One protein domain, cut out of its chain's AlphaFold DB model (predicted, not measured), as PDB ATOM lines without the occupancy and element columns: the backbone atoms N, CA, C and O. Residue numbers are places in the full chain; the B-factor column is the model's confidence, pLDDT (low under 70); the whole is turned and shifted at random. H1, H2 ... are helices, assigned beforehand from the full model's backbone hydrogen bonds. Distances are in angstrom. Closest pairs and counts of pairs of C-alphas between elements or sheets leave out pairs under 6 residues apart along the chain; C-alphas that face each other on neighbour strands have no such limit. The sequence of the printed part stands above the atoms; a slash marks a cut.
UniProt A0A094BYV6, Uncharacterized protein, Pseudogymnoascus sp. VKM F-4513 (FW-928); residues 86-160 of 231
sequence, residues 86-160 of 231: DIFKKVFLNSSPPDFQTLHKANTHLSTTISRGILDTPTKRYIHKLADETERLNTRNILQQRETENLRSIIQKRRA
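AT A GLANCE: This is residues 86 to 160 of the 231 residues of an uncharacterized protein of Pseudogymnoascus sp. VKM F-4513 (FW-928) (UniProt A0A094BYV6). A long helical hairpin makes a rod: H2 and the first part of the much longer H3 run side by side in opposite directions, and the far part of H3, residues 143 to 159, sticks out alone as a straight arm. The short helix H1 packs on H2, on the side away from H3, near the end of H2 where it begins. The printed part has 75 residues with three named helices, H1, H2 and H3 in chain order, and no named strand; its class is all helix. It is only just extended, close to loose, with a radius of gyration of the C-alphas of 17.2 A and spans of 61 by 25 by 16 A.

IN THESE COORDINATES: H1 holds residues 86 to 91, and its first C-alpha, that of Asp 86, is at (24.630, 23.140, 7.796). A short link of 8 residues leads to H2, residues 100 to 116, which is 24.6 A long from C-alpha 100 at (28.910, 37.679, 14.008) to C-alpha 116. A tight link of 4 residues follows. H3 holds residues 121 to 159 and is 56.2 A long, ending with C-alpha 159 at (41.677, 46.774, 43.462).

HOW THE PARTS SIT: H2 and H3 form a helical hairpin and run opposite ways at a shallow tilt of 6 degrees. They touch, the closest C-alphas being those of Asn 107 and Ala 131, 5.7 A apart; H3 touches H2 with residues 124 to 139 alone. H1 touches H2, with the C-alphas of Ile 87 and Ala 106 closest at 5.9 A. H2 touches H1 with residues 102 to 106 alone. H1 and H2 run opposite ways at a steep tilt of 49 degrees. H1 and H3 are apart. In H1, H2 and H3 every O i to N i+4 pair is within hydrogen-bond range.

THE WHOLE: The two C-alphas farthest apart, those of Ile 118 and Ala 160, are 60.9 A from each other. Residues 116 to 122 and 143 to 160 stand free; the body without them spans 29 by 25 by 15 A. The printed part has no cut, and neither link is long. The mean pLDDT of the printed part is 87.6, with residues 94 to 96 and residue 160 under 70.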
ATOM      1  N   ASP A  86      23.888  23.303   6.541       71.62
ATOM      2  CA  ASP A  86      24.630  23.140   7.796       71.62
ATOM      3  C   ASP A  86      24.899  24.493   8.490       71.62
ATOM      4  O   ASP A  86      25.263  24.546   9.664       71.62
ATOM      5  N   ILE A  87      24.678  25.616   7.792       79.81
ATOM      6  CA  ILE A  87      24.840  26.964   8.353       79.81
ATOM      7  C   ILE A  87      23.864  27.168   9.520       79.81
ATOM      8  O   ILE A  87      24.275  27.605  10.590       79.81
ATOM      9  N   PHE A  88      22.599  26.765   9.369       80.31
ATOM     10  CA  PHE A  88      21.591  26.911  10.427       80.31
ATOM     11  C   PHE A  88      21.865  26.034  11.649       80.31
ATOM     12  O   PHE A  88      21.581  26.440  12.774       80.31
ATOM     13  N   LYS A  89      22.461  24.854  11.444       80.69
ATOM     14  CA  LYS A  89      22.865  23.975  12.546       80.69
ATOM     15  C   LYS A  89      24.032  24.561  13.329       80.69
ATOM     16  O   LYS A  89      24.109  24.330  14.528       80.69
ATOM     17  N   LYS A  90      24.909  25.324  12.669       76.25
ATOM     18  CA  LYS A  90      26.138  25.870  13.258       76.25
ATOM     19  C   LYS A  90      25.960  27.138  14.079       76.25
ATOM     20  O   LYS A  90      26.769  27.381  14.969       76.25
ATOM     21  N   VAL A  91      24.928  27.932  13.801       76.00
ATOM     22  CA  VAL A  91      24.761  29.252  14.430       76.00
ATOM     23  C   VAL A  91      24.521  29.134  15.939       76.00
ATOM     24  O   VAL A  91      25.089  29.909  16.694       76.00
ATOM     25  N   PHE A  92      23.763  28.134  16.405       78.00
ATOM     26  CA  PHE A  92      23.350  28.021  17.815       78.00
ATOM     27  C   PHE A  92      23.812  26.718  18.499       78.00
ATOM     28  O   PHE A  92      23.078  26.127  19.287       78.00
ATOM     29  N   LEU A  93      25.025  26.240  18.195       75.69
ATOM     30  CA  LEU A  93      25.550  24.958  18.708       75.69
ATOM     31  C   LEU A  93      25.827  24.933  20.221       75.69
ATOM     32  O   LEU A  93      25.983  23.856  20.797       75.69
ATOM     33  N   ASN A  94      25.944  26.086  20.874       62.09
ATOM     34  CA  ASN A  94      26.325  26.195  22.279       62.09
ATOM     35  C   ASN A  94      25.643  27.396  22.951       62.09
ATOM     36  O   ASN A  94      25.204  28.328  22.291       62.09
ATOM     37  N   SER A  95      25.581  27.397  24.287       59.03
ATOM     38  CA  SER A  95      25.080  28.514  25.111       59.03
ATOM     39  C   SER A  95      25.947  29.785  25.029       59.03
ATOM     40  O   SER A  95      25.884  30.641  25.912       59.03
ATOM     41  N   SER A  96      26.816  29.877  24.024       64.94
ATOM     42  CA  SER A  96      27.669  31.019  23.738       64.94
ATOM     43  C   SER A  96      27.049  31.847  22.612       64.94
ATOM     44  O   SER A  96      26.358  31.291  21.758       64.94
ATOM     45  N   PRO A  97      27.278  33.170  22.589       70.25
ATOM     46  CA  PRO A  97      26.780  34.012  21.514       70.25
ATOM     47  C   PRO A  97      27.275  33.515  20.145       70.25
ATOM     48  O   PRO A  97      28.456  33.165  20.027       70.25
ATOM     49  N   PRO A  98      26.409  33.490  19.118       77.19
ATOM     50  CA  PRO A  98      26.816  33.145  17.764       77.19
ATOM     51  C   PRO A  98      27.866  34.134  17.254       77.19
ATOM     52  O   PRO A  98      27.740  35.350  17.437       77.19
ATOM     53  N   ASP A  99      28.883  33.614  16.569       83.12
ATOM     54  CA  ASP A  99      29.861  34.445  15.871       83.12
ATOM     55  C   ASP A  99      29.157  35.370  14.861       83.12
ATOM     56  O   ASP A  99      28.267  34.934  14.126       83.12
ATOM     57  N   PHE A 100      29.562  36.643  14.817       84.62
ATOM     58  CA  PHE A 100      28.910  37.679  14.008       84.62
ATOM     59  C   PHE A 100      28.838  37.284  12.531       84.62
ATOM     60  O   PHE A 100      27.780  37.366  11.911       84.62
ATOM     61  N   GLN A 101      29.948  36.782  11.984       86.94
ATOM     62  CA  GLN A 101      30.023  36.408  10.575       86.94
ATOM     63  C   GLN A 101      29.174  35.172  10.270       86.94
ATOM     64  O   GLN A 101      28.610  35.039   9.184       86.94
ATOM     65  N   THR A 102      29.076  34.263  11.234       86.94
ATOM     66  CA  THR A 102      28.245  33.062  11.132       86.94
ATOM     67  C   THR A 102      26.756  33.415  11.175       86.94
ATOM     68  O   THR A 102      25.994  32.921  10.343       86.94
ATOM     69  N   LEU A 103      26.351  34.318  12.076       89.38
ATOM     70  CA  LEU A 103      24.979  34.821  12.175       89.38
ATOM     71  C   LEU A 103      24.561  35.571  10.904       89.38
ATOM     72  O   LEU A 103      23.525  35.253  10.324       89.38
ATOM     73  N   HIS A 104      25.397  36.494  10.422       90.00
ATOM     74  CA  HIS A 104      25.113  37.286   9.223       90.00
ATOM     75  C   HIS A 104      24.953  36.412   7.968       90.00
ATOM     76  O   HIS A 104      24.012  36.573   7.186       90.00
ATOM     77  N   LYS A 105      25.823  35.405   7.796       89.88
ATOM     78  CA  LYS A 105      25.701  34.421   6.706       89.88
ATOM     79  C   LYS A 105      24.393  33.636   6.782       89.88
ATOM     80  O   LYS A 105      23.751  33.425   5.755       89.88
ATOM     81  N   ALA A 106      23.989  33.217   7.980       90.06
ATOM     82  CA  ALA A 106      22.752  32.474   8.179       90.06
ATOM     83  C   ALA A 106      21.515  33.329   7.889       90.06
ATOM     84  O   ALA A 106      20.616  32.876   7.185       90.06
ATOM     85  N   ASN A 107      21.493  34.575   8.358       92.38
ATOM     86  CA  ASN A 107      20.397  35.515   8.125       92.38
ATOM     87  C   ASN A 107      20.284  35.942   6.657       92.38
ATOM     88  O   ASN A 107      19.176  36.057   6.129       92.38
ATOM     89  N   THR A 108      21.412  36.089   5.961       91.94
ATOM     90  CA  THR A 108      21.440  36.326   4.509       91.94
ATOM     91  C   THR A 108      20.884  35.118   3.749       91.94
ATOM     92  O   THR A 108      20.030  35.257   2.868       91.94
ATOM     93  N   HIS A 109      21.301  33.906   4.125       91.69
ATOM     94  CA  HIS A 109      20.788  32.670   3.532       91.69
ATOM     95  C   HIS A 109      19.285  32.472   3.821       91.69
ATOM     96  O   HIS A 109      18.514  32.104   2.934       91.69
ATOM     97  N   LEU A 110      18.831  32.793   5.036       90.69
ATOM     98  CA  LEU A 110      17.416  32.785   5.408       90.69
ATOM     99  C   LEU A 110      16.618  33.787   4.569       90.69
ATOM    100  O   LEU A 110      15.603  33.423   3.981       90.69
ATOM    101  N   SER A 111      17.108  35.021   4.461       90.94
ATOM    102  CA  SER A 111      16.452  36.089   3.706       90.94
ATOM    103  C   SER A 111      16.290  35.718   2.233       90.94
ATOM    104  O   SER A 111      15.186  35.801   1.703       90.94
ATOM    105  N   THR A 112      17.348  35.218   1.588       91.00
ATOM    106  CA  THR A 112      17.297  34.776   0.180       91.00
ATOM    107  C   THR A 112      16.349  33.595  -0.042       91.00
ATOM    108  O   THR A 112      15.620  33.567  -1.037       91.00
ATOM    109  N   THR A 113      16.307  32.642   0.891       89.88
ATOM    110  CA  THR A 113      15.387  31.495   0.841       89.88
ATOM    111  C   THR A 113      13.934  31.947   0.981       89.88
ATOM    112  O   THR A 113      13.071  31.532   0.209       89.88
ATOM    113  N   ILE A 114      13.661  32.847   1.927       91.56
ATOM    114  CA  ILE A 114      12.322  33.387   2.178       91.56
ATOM    115  C   ILE A 114      11.827  34.202   0.990       91.56
ATOM    116  O   ILE A 114      10.667  34.052   0.609       91.56
ATOM    117  N   SER A 115      12.685  35.009   0.360       88.62
ATOM    118  CA  SER A 115      12.315  35.768  -0.839       88.62
ATOM    119  C   SER A 115      11.857  34.862  -1.989       88.62
ATOM    120  O   SER A 115      10.976  35.254  -2.749       88.62
ATOM    121  N   ARG A 116      12.401  33.641  -2.090       88.75
ATOM    122  CA  ARG A 116      12.007  32.629  -3.090       88.75
ATOM    123  C   ARG A 116      10.779  31.802  -2.680       88.75
ATOM    124  O   ARG A 116      10.197  31.128  -3.522       88.75
ATOM    125  N   GLY A 117      10.413  31.808  -1.400       87.44
ATOM    126  CA  GLY A 117       9.356  30.967  -0.840       87.44
ATOM    127  C   GLY A 117       7.933  31.493  -1.057       87.44
ATOM    128  O   GLY A 117       7.707  32.638  -1.454       87.44
ATOM    129  N   ILE A 118       6.956  30.650  -0.715       89.06
ATOM    130  CA  ILE A 118       5.512  30.892  -0.918       89.06
ATOM    131  C   ILE A 118       4.902  31.771   0.196       89.06
ATOM    132  O   ILE A 118       3.760  32.190   0.088       89.06
ATOM    133  N   LEU A 119       5.659  32.090   1.255       87.88
ATOM    134  CA  LEU A 119       5.153  32.856   2.403       87.88
ATOM    135  C   LEU A 119       4.529  34.202   1.995       87.88
ATOM    136  O   LEU A 119       5.023  34.882   1.089       87.88
ATOM    137  N   ASP A 120       3.498  34.613   2.730       91.25
ATOM    138  CA  ASP A 120       2.831  35.897   2.523       91.25
ATOM    139  C   ASP A 120       3.785  37.079   2.752       91.25
ATOM    140  O   ASP A 120       4.680  37.046   3.602       91.25
ATOM    141  N   THR A 121       3.563  38.171   2.020       89.75
ATOM    142  CA  THR A 121       4.349  39.413   2.107       89.75
ATOM    143  C   THR A 121       4.508  39.982   3.530       89.75
ATOM    144  O   THR A 121       5.639  40.335   3.884       89.75
ATOM    145  N   PRO A 122       3.461  40.082   4.381       92.12
ATOM    146  CA  PRO A 122       3.629  40.561   5.758       92.12
ATOM    147  C   PRO A 122       4.525  39.637   6.592       92.12
ATOM    148  O   PRO A 122       5.406  40.116   7.307       92.12
ATOM    149  N   THR A 123       4.365  38.321   6.440       92.00
ATOM    150  CA  THR A 123       5.165  37.306   7.137       92.00
ATOM    151  C   THR A 123       6.634  37.388   6.727       92.00
ATOM    152  O   THR A 123       7.514  37.423   7.585       92.00
ATOM    153  N   LYS A 124       6.914  37.530   5.424       92.94
ATOM    154  CA  LYS A 124       8.273  37.753   4.899       92.94
ATOM    155  C   LYS A 124       8.913  38.995   5.520       92.94
ATOM    156  O   LYS A 124      10.023  38.927   6.043       92.94
ATOM    157  N   ARG A 125       8.196  40.126   5.513       92.75
ATOM    158  CA  ARG A 125       8.682  41.401   6.065       92.75
ATOM    159  C   ARG A 125       9.001  41.290   7.553       92.75
ATOM    160  O   ARG A 125      10.010  41.832   7.994       92.75
ATOM    161  N   TYR A 126       8.157  40.601   8.316       94.69
ATOM    162  CA  TYR A 126       8.400  40.382   9.737       94.69
ATOM    163  C   TYR A 126       9.672  39.561   9.978       94.69
ATOM    164  O   TYR A 126      10.490  39.947  10.808       94.69
ATOM    165  N   ILE A 127       9.897  38.493   9.206       93.88
ATOM    166  CA  ILE A 127      11.103  37.668   9.358       93.88
ATOM    167  C   ILE A 127      12.374  38.443   8.979       93.88
ATOM    168  O   ILE A 127      13.372  38.335   9.687       93.88
ATOM    169  N   HIS A 128      12.346  39.274   7.931       92.75
ATOM    170  CA  HIS A 128      13.488  40.139   7.601       92.75
ATOM    171  C   HIS A 128      13.800  41.129   8.731       92.75
ATOM    172  O   HIS A 128      14.949  41.237   9.145       92.75
ATOM    173  N   LYS A 129      12.775  41.770   9.313       94.56
ATOM    174  CA  LYS A 129      12.962  42.641  10.485       94.56
ATOM    175  C   LYS A 129      13.556  41.890  11.677       94.56
ATOM    176  O   LYS A 129      14.404  42.435  12.371       94.56
ATOM    177  N   LEU A 130      13.123  40.652  11.919       94.00
ATOM    178  CA  LEU A 130      13.710  39.819  12.968       94.00
ATOM    179  C   LEU A 130      15.187  39.522  12.692       94.00
ATOM    180  O   LEU A 130      15.994  39.622  13.610       94.00
ATOM    181  N   ALA A 131      15.552  39.200  11.451       92.69
ATOM    182  CA  ALA A 131      16.946  38.986  11.078       92.69
ATOM    183  C   ALA A 131      17.796  40.244  11.353       92.69
ATOM    184  O   ALA A 131      18.791  40.156  12.076       92.69
ATOM    185  N   ASP A 132      17.341  41.418  10.909       92.38
ATOM    186  CA  ASP A 132      18.029  42.695  11.141       92.38
ATOM    187  C   ASP A 132      18.184  43.007  12.639       92.38
ATOM    188  O   ASP A 132      19.267  43.366  13.112       92.38
ATOM    189  N   GLU A 133      17.112  42.842  13.417       94.31
ATOM    190  CA  GLU A 133      17.136  43.096  14.858       94.31
ATOM    191  C   GLU A 133      18.023  42.096  15.610       94.31
ATOM    192  O   GLU A 133      18.702  42.485  16.560       94.31
ATOM    193  N   THR A 134      18.111  40.835  15.175       91.44
ATOM    194  CA  THR A 134      19.047  39.873  15.785       91.44
ATOM    195  C   THR A 134      20.508  40.259  15.555       91.44
ATOM    196  O   THR A 134      21.319  40.137  16.476       91.44
ATOM    197  N   GLU A 135      20.859  40.791  14.380       91.19
ATOM    198  CA  GLU A 135      22.216  41.282  14.097       91.19
ATOM    199  C   GLU A 135      22.535  42.553  14.889       91.19
ATOM    200  O   GLU A 135      23.600  42.661  15.509       91.19
ATOM    201  N   ARG A 136      21.587  43.496  14.955       93.06
ATOM    202  CA  ARG A 136      21.693  44.702  15.794       93.06
ATOM    203  C   ARG A 136      21.842  44.361  17.273       93.06
ATOM    204  O   ARG A 136      22.648  44.968  17.975       93.06
ATOM    205  N   LEU A 137      21.093  43.382  17.767       92.19
ATOM    206  CA  LEU A 137      21.185  42.956  19.158       92.19
ATOM    207  C   LEU A 137      22.515  42.251  19.437       92.19
ATOM    208  O   LEU A 137      23.130  42.518  20.468       92.19
ATOM    209  N   ASN A 138      22.999  41.413  18.516       90.38
ATOM    210  CA  ASN A 138      24.293  40.749  18.668       90.38
ATOM    211  C   ASN A 138      25.449  41.765  18.707       90.38
ATOM    212  O   ASN A 138      26.295  41.712  19.596       90.38
ATOM    213  N   THR A 139      25.455  42.749  17.803       90.56
ATOM    214  CA  THR A 139      26.477  43.815  17.795       90.56
ATOM    215  C   THR A 139      26.459  44.646  19.079       90.56
ATOM    216  O   THR A 139      27.514  44.839  19.690       90.56
ATOM    217  N   ARG A 140      25.275  45.067  19.548       93.00
ATOM    218  CA  ARG A 140      25.118  45.750  20.846       93.00
ATOM    219  C   ARG A 140      25.636  44.895  22.001       93.00
ATOM    220  O   ARG A 140      26.353  45.403  22.857       93.00
ATOM    221  N   ASN A 141      25.318  43.601  22.009       92.00
ATOM    222  CA  ASN A 141      25.756  42.679  23.051       92.00
ATOM    223  C   ASN A 141      27.288  42.542  23.079       92.00
ATOM    224  O   ASN A 141      27.890  42.681  24.139       92.00
ATOM    225  N   ILE A 142      27.931  42.360  21.920       89.31
ATOM    226  CA  ILE A 142      29.398  42.275  21.804       89.31
ATOM    227  C   ILE A 142      30.066  43.565  22.292       89.31
ATOM    228  O   ILE A 142      31.056  43.511  23.027       89.31
ATOM    229  N   LEU A 143      29.542  44.729  21.899       92.94
ATOM    230  CA  LEU A 143      30.076  46.021  22.328       92.94
ATOM    231  C   LEU A 143      29.957  46.187  23.846       92.94
ATOM    232  O   LEU A 143      30.947  46.481  24.515       92.94
ATOM    233  N   GLN A 144      28.784  45.888  24.400       94.94
ATOM    234  CA  GLN A 144      28.548  45.953  25.836       94.94
ATOM    235  C   GLN A 144      29.446  44.977  26.608       94.94
ATOM    236  O   GLN A 144      30.015  45.339  27.639       94.94
ATOM    237  N   GLN A 145      29.637  43.749  26.114       92.81
ATOM    238  CA  GLN A 145      30.564  42.788  26.716       92.81
ATOM    239  C   GLN A 145      31.980  43.364  26.791       92.81
ATOM    240  O   GLN A 145      32.566  43.378  27.875       92.81
ATOM    241  N   ARG A 146      32.491  43.937  25.693       93.69
ATOM    242  CA  ARG A 146      33.815  44.579  25.659       93.69
ATOM    243  C   ARG A 146      33.936  45.727  26.657       93.69
ATOM    244  O   ARG A 146      34.951  45.834  27.344       93.69
ATOM    245  N   GLU A 147      32.914  46.569  26.773       95.25
ATOM    246  CA  GLU A 147      32.889  47.642  27.770       95.25
ATOM    247  C   GLU A 147      32.930  47.086  29.194       95.25
ATOM    248  O   GLU A 147      33.734  47.534  30.016       95.25
ATOM    249  N   THR A 148      32.125  46.059  29.490       96.12
ATOM    250  CA  THR A 148      32.127  45.440  30.820       96.12
ATOM    251  C   THR A 148      33.458  44.770  31.150       96.12
ATOM    252  O   THR A 148      33.923  44.871  32.286       96.12
ATOM    253  N   GLU A 149      34.114  44.131  30.181       96.38
ATOM    254  CA  GLU A 149      35.449  43.552  30.338       96.38
ATOM    255  C   GLU A 149      36.504  44.631  30.574       96.38
ATOM    256  O   GLU A 149      37.323  44.500  31.488       96.38
ATOM    257  N   ASN A 150      36.448  45.734  29.823       96.38
ATOM    258  CA  ASN A 150      37.327  46.877  30.021       96.38
ATOM    259  C   ASN A 150      37.163  47.449  31.441       96.38
ATOM    260  O   ASN A 150      38.138  47.526  32.194       96.38
ATOM    261  N   LEU A 151      35.928  47.733  31.864       95.94
ATOM    262  CA  LEU A 151      35.621  48.222  33.211       95.94
ATOM    263  C   LEU A 151      36.083  47.244  34.296       95.94
ATOM    264  O   LEU A 151      36.725  47.658  35.265       95.94
ATOM    265  N   ARG A 152      35.828  45.942  34.130       95.38
ATOM    266  CA  ARG A 152      36.315  44.898  35.047       95.38
ATOM    267  C   ARG A 152      37.838  44.886  35.117       95.38
ATOM    268  O   ARG A 152      38.375  44.826  36.221       95.38
ATOM    269  N   SER A 153      38.534  45.019  33.989       92.88
ATOM    270  CA  SER A 153      40.000  45.070  33.946       92.88
ATOM    271  C   SER A 153      40.552  46.294  34.689       92.88
ATOM    272  O   SER A 153      41.507  46.178  35.461       92.88
ATOM    273  N   ILE A 154      39.915  47.460  34.532       90.81
ATOM    274  CA  ILE A 154      40.280  48.697  35.229       90.81
ATOM    275  C   ILE A 154      40.039  48.538  36.731       90.81
ATOM    276  O   ILE A 154      40.915  48.856  37.536       90.81
ATOM    277  N   ILE A 155      38.874  48.018  37.125       90.25
ATOM    278  CA  ILE A 155      38.526  47.780  38.528       90.25
ATOM    279  C   ILE A 155      39.490  46.772  39.154       90.25
ATOM    280  O   ILE A 155      39.970  47.009  40.260       90.25
ATOM    281  N   GLN A 156      39.824  45.683  38.462       88.19
ATOM    282  CA  GLN A 156      40.771  44.682  38.946       88.19
ATOM    283  C   GLN A 156      42.168  45.283  39.135       88.19
ATOM    284  O   GLN A 156      42.764  45.092  40.195       88.19
ATOM    285  N   LYS A 157      42.654  46.084  38.177       84.81
ATOM    286  CA  LYS A 157      43.925  46.821  38.296       84.81
ATOM    287  C   LYS A 157      43.914  47.823  39.455       84.81
ATOM    288  O   LYS A 157      44.917  47.950  40.144       84.81
ATOM    289  N   ARG A 158      42.795  48.515  39.706       77.94
ATOM    290  CA  ARG A 158      42.650  49.452  40.840       77.94
ATOM    291  C   ARG A 158      42.542  48.737  42.191       77.94
ATOM    292  O   ARG A 158      43.094  49.215  43.177       77.94
ATOM    293  N   ARG A 159      41.832  47.603  42.251       75.88
ATOM    294  CA  ARG A 159      41.677  46.774  43.462       75.88
ATOM    295  C   ARG A 159      42.982  46.083  43.847       75.88
ATOM    296  O   ARG A 159      43.286  45.972  45.033       75.88
ATOM    297  N   ALA A 160      43.762  45.647  42.863       69.81
ATOM    298  CA  ALA A 160      45.130  45.196  43.059       69.81
ATOM    299  C   ALA A 160      46.034  46.413  43.321       69.81
ATOM    300  O   ALA A 160      46.760  46.874  42.444       69.81
TER     301      ALA A 160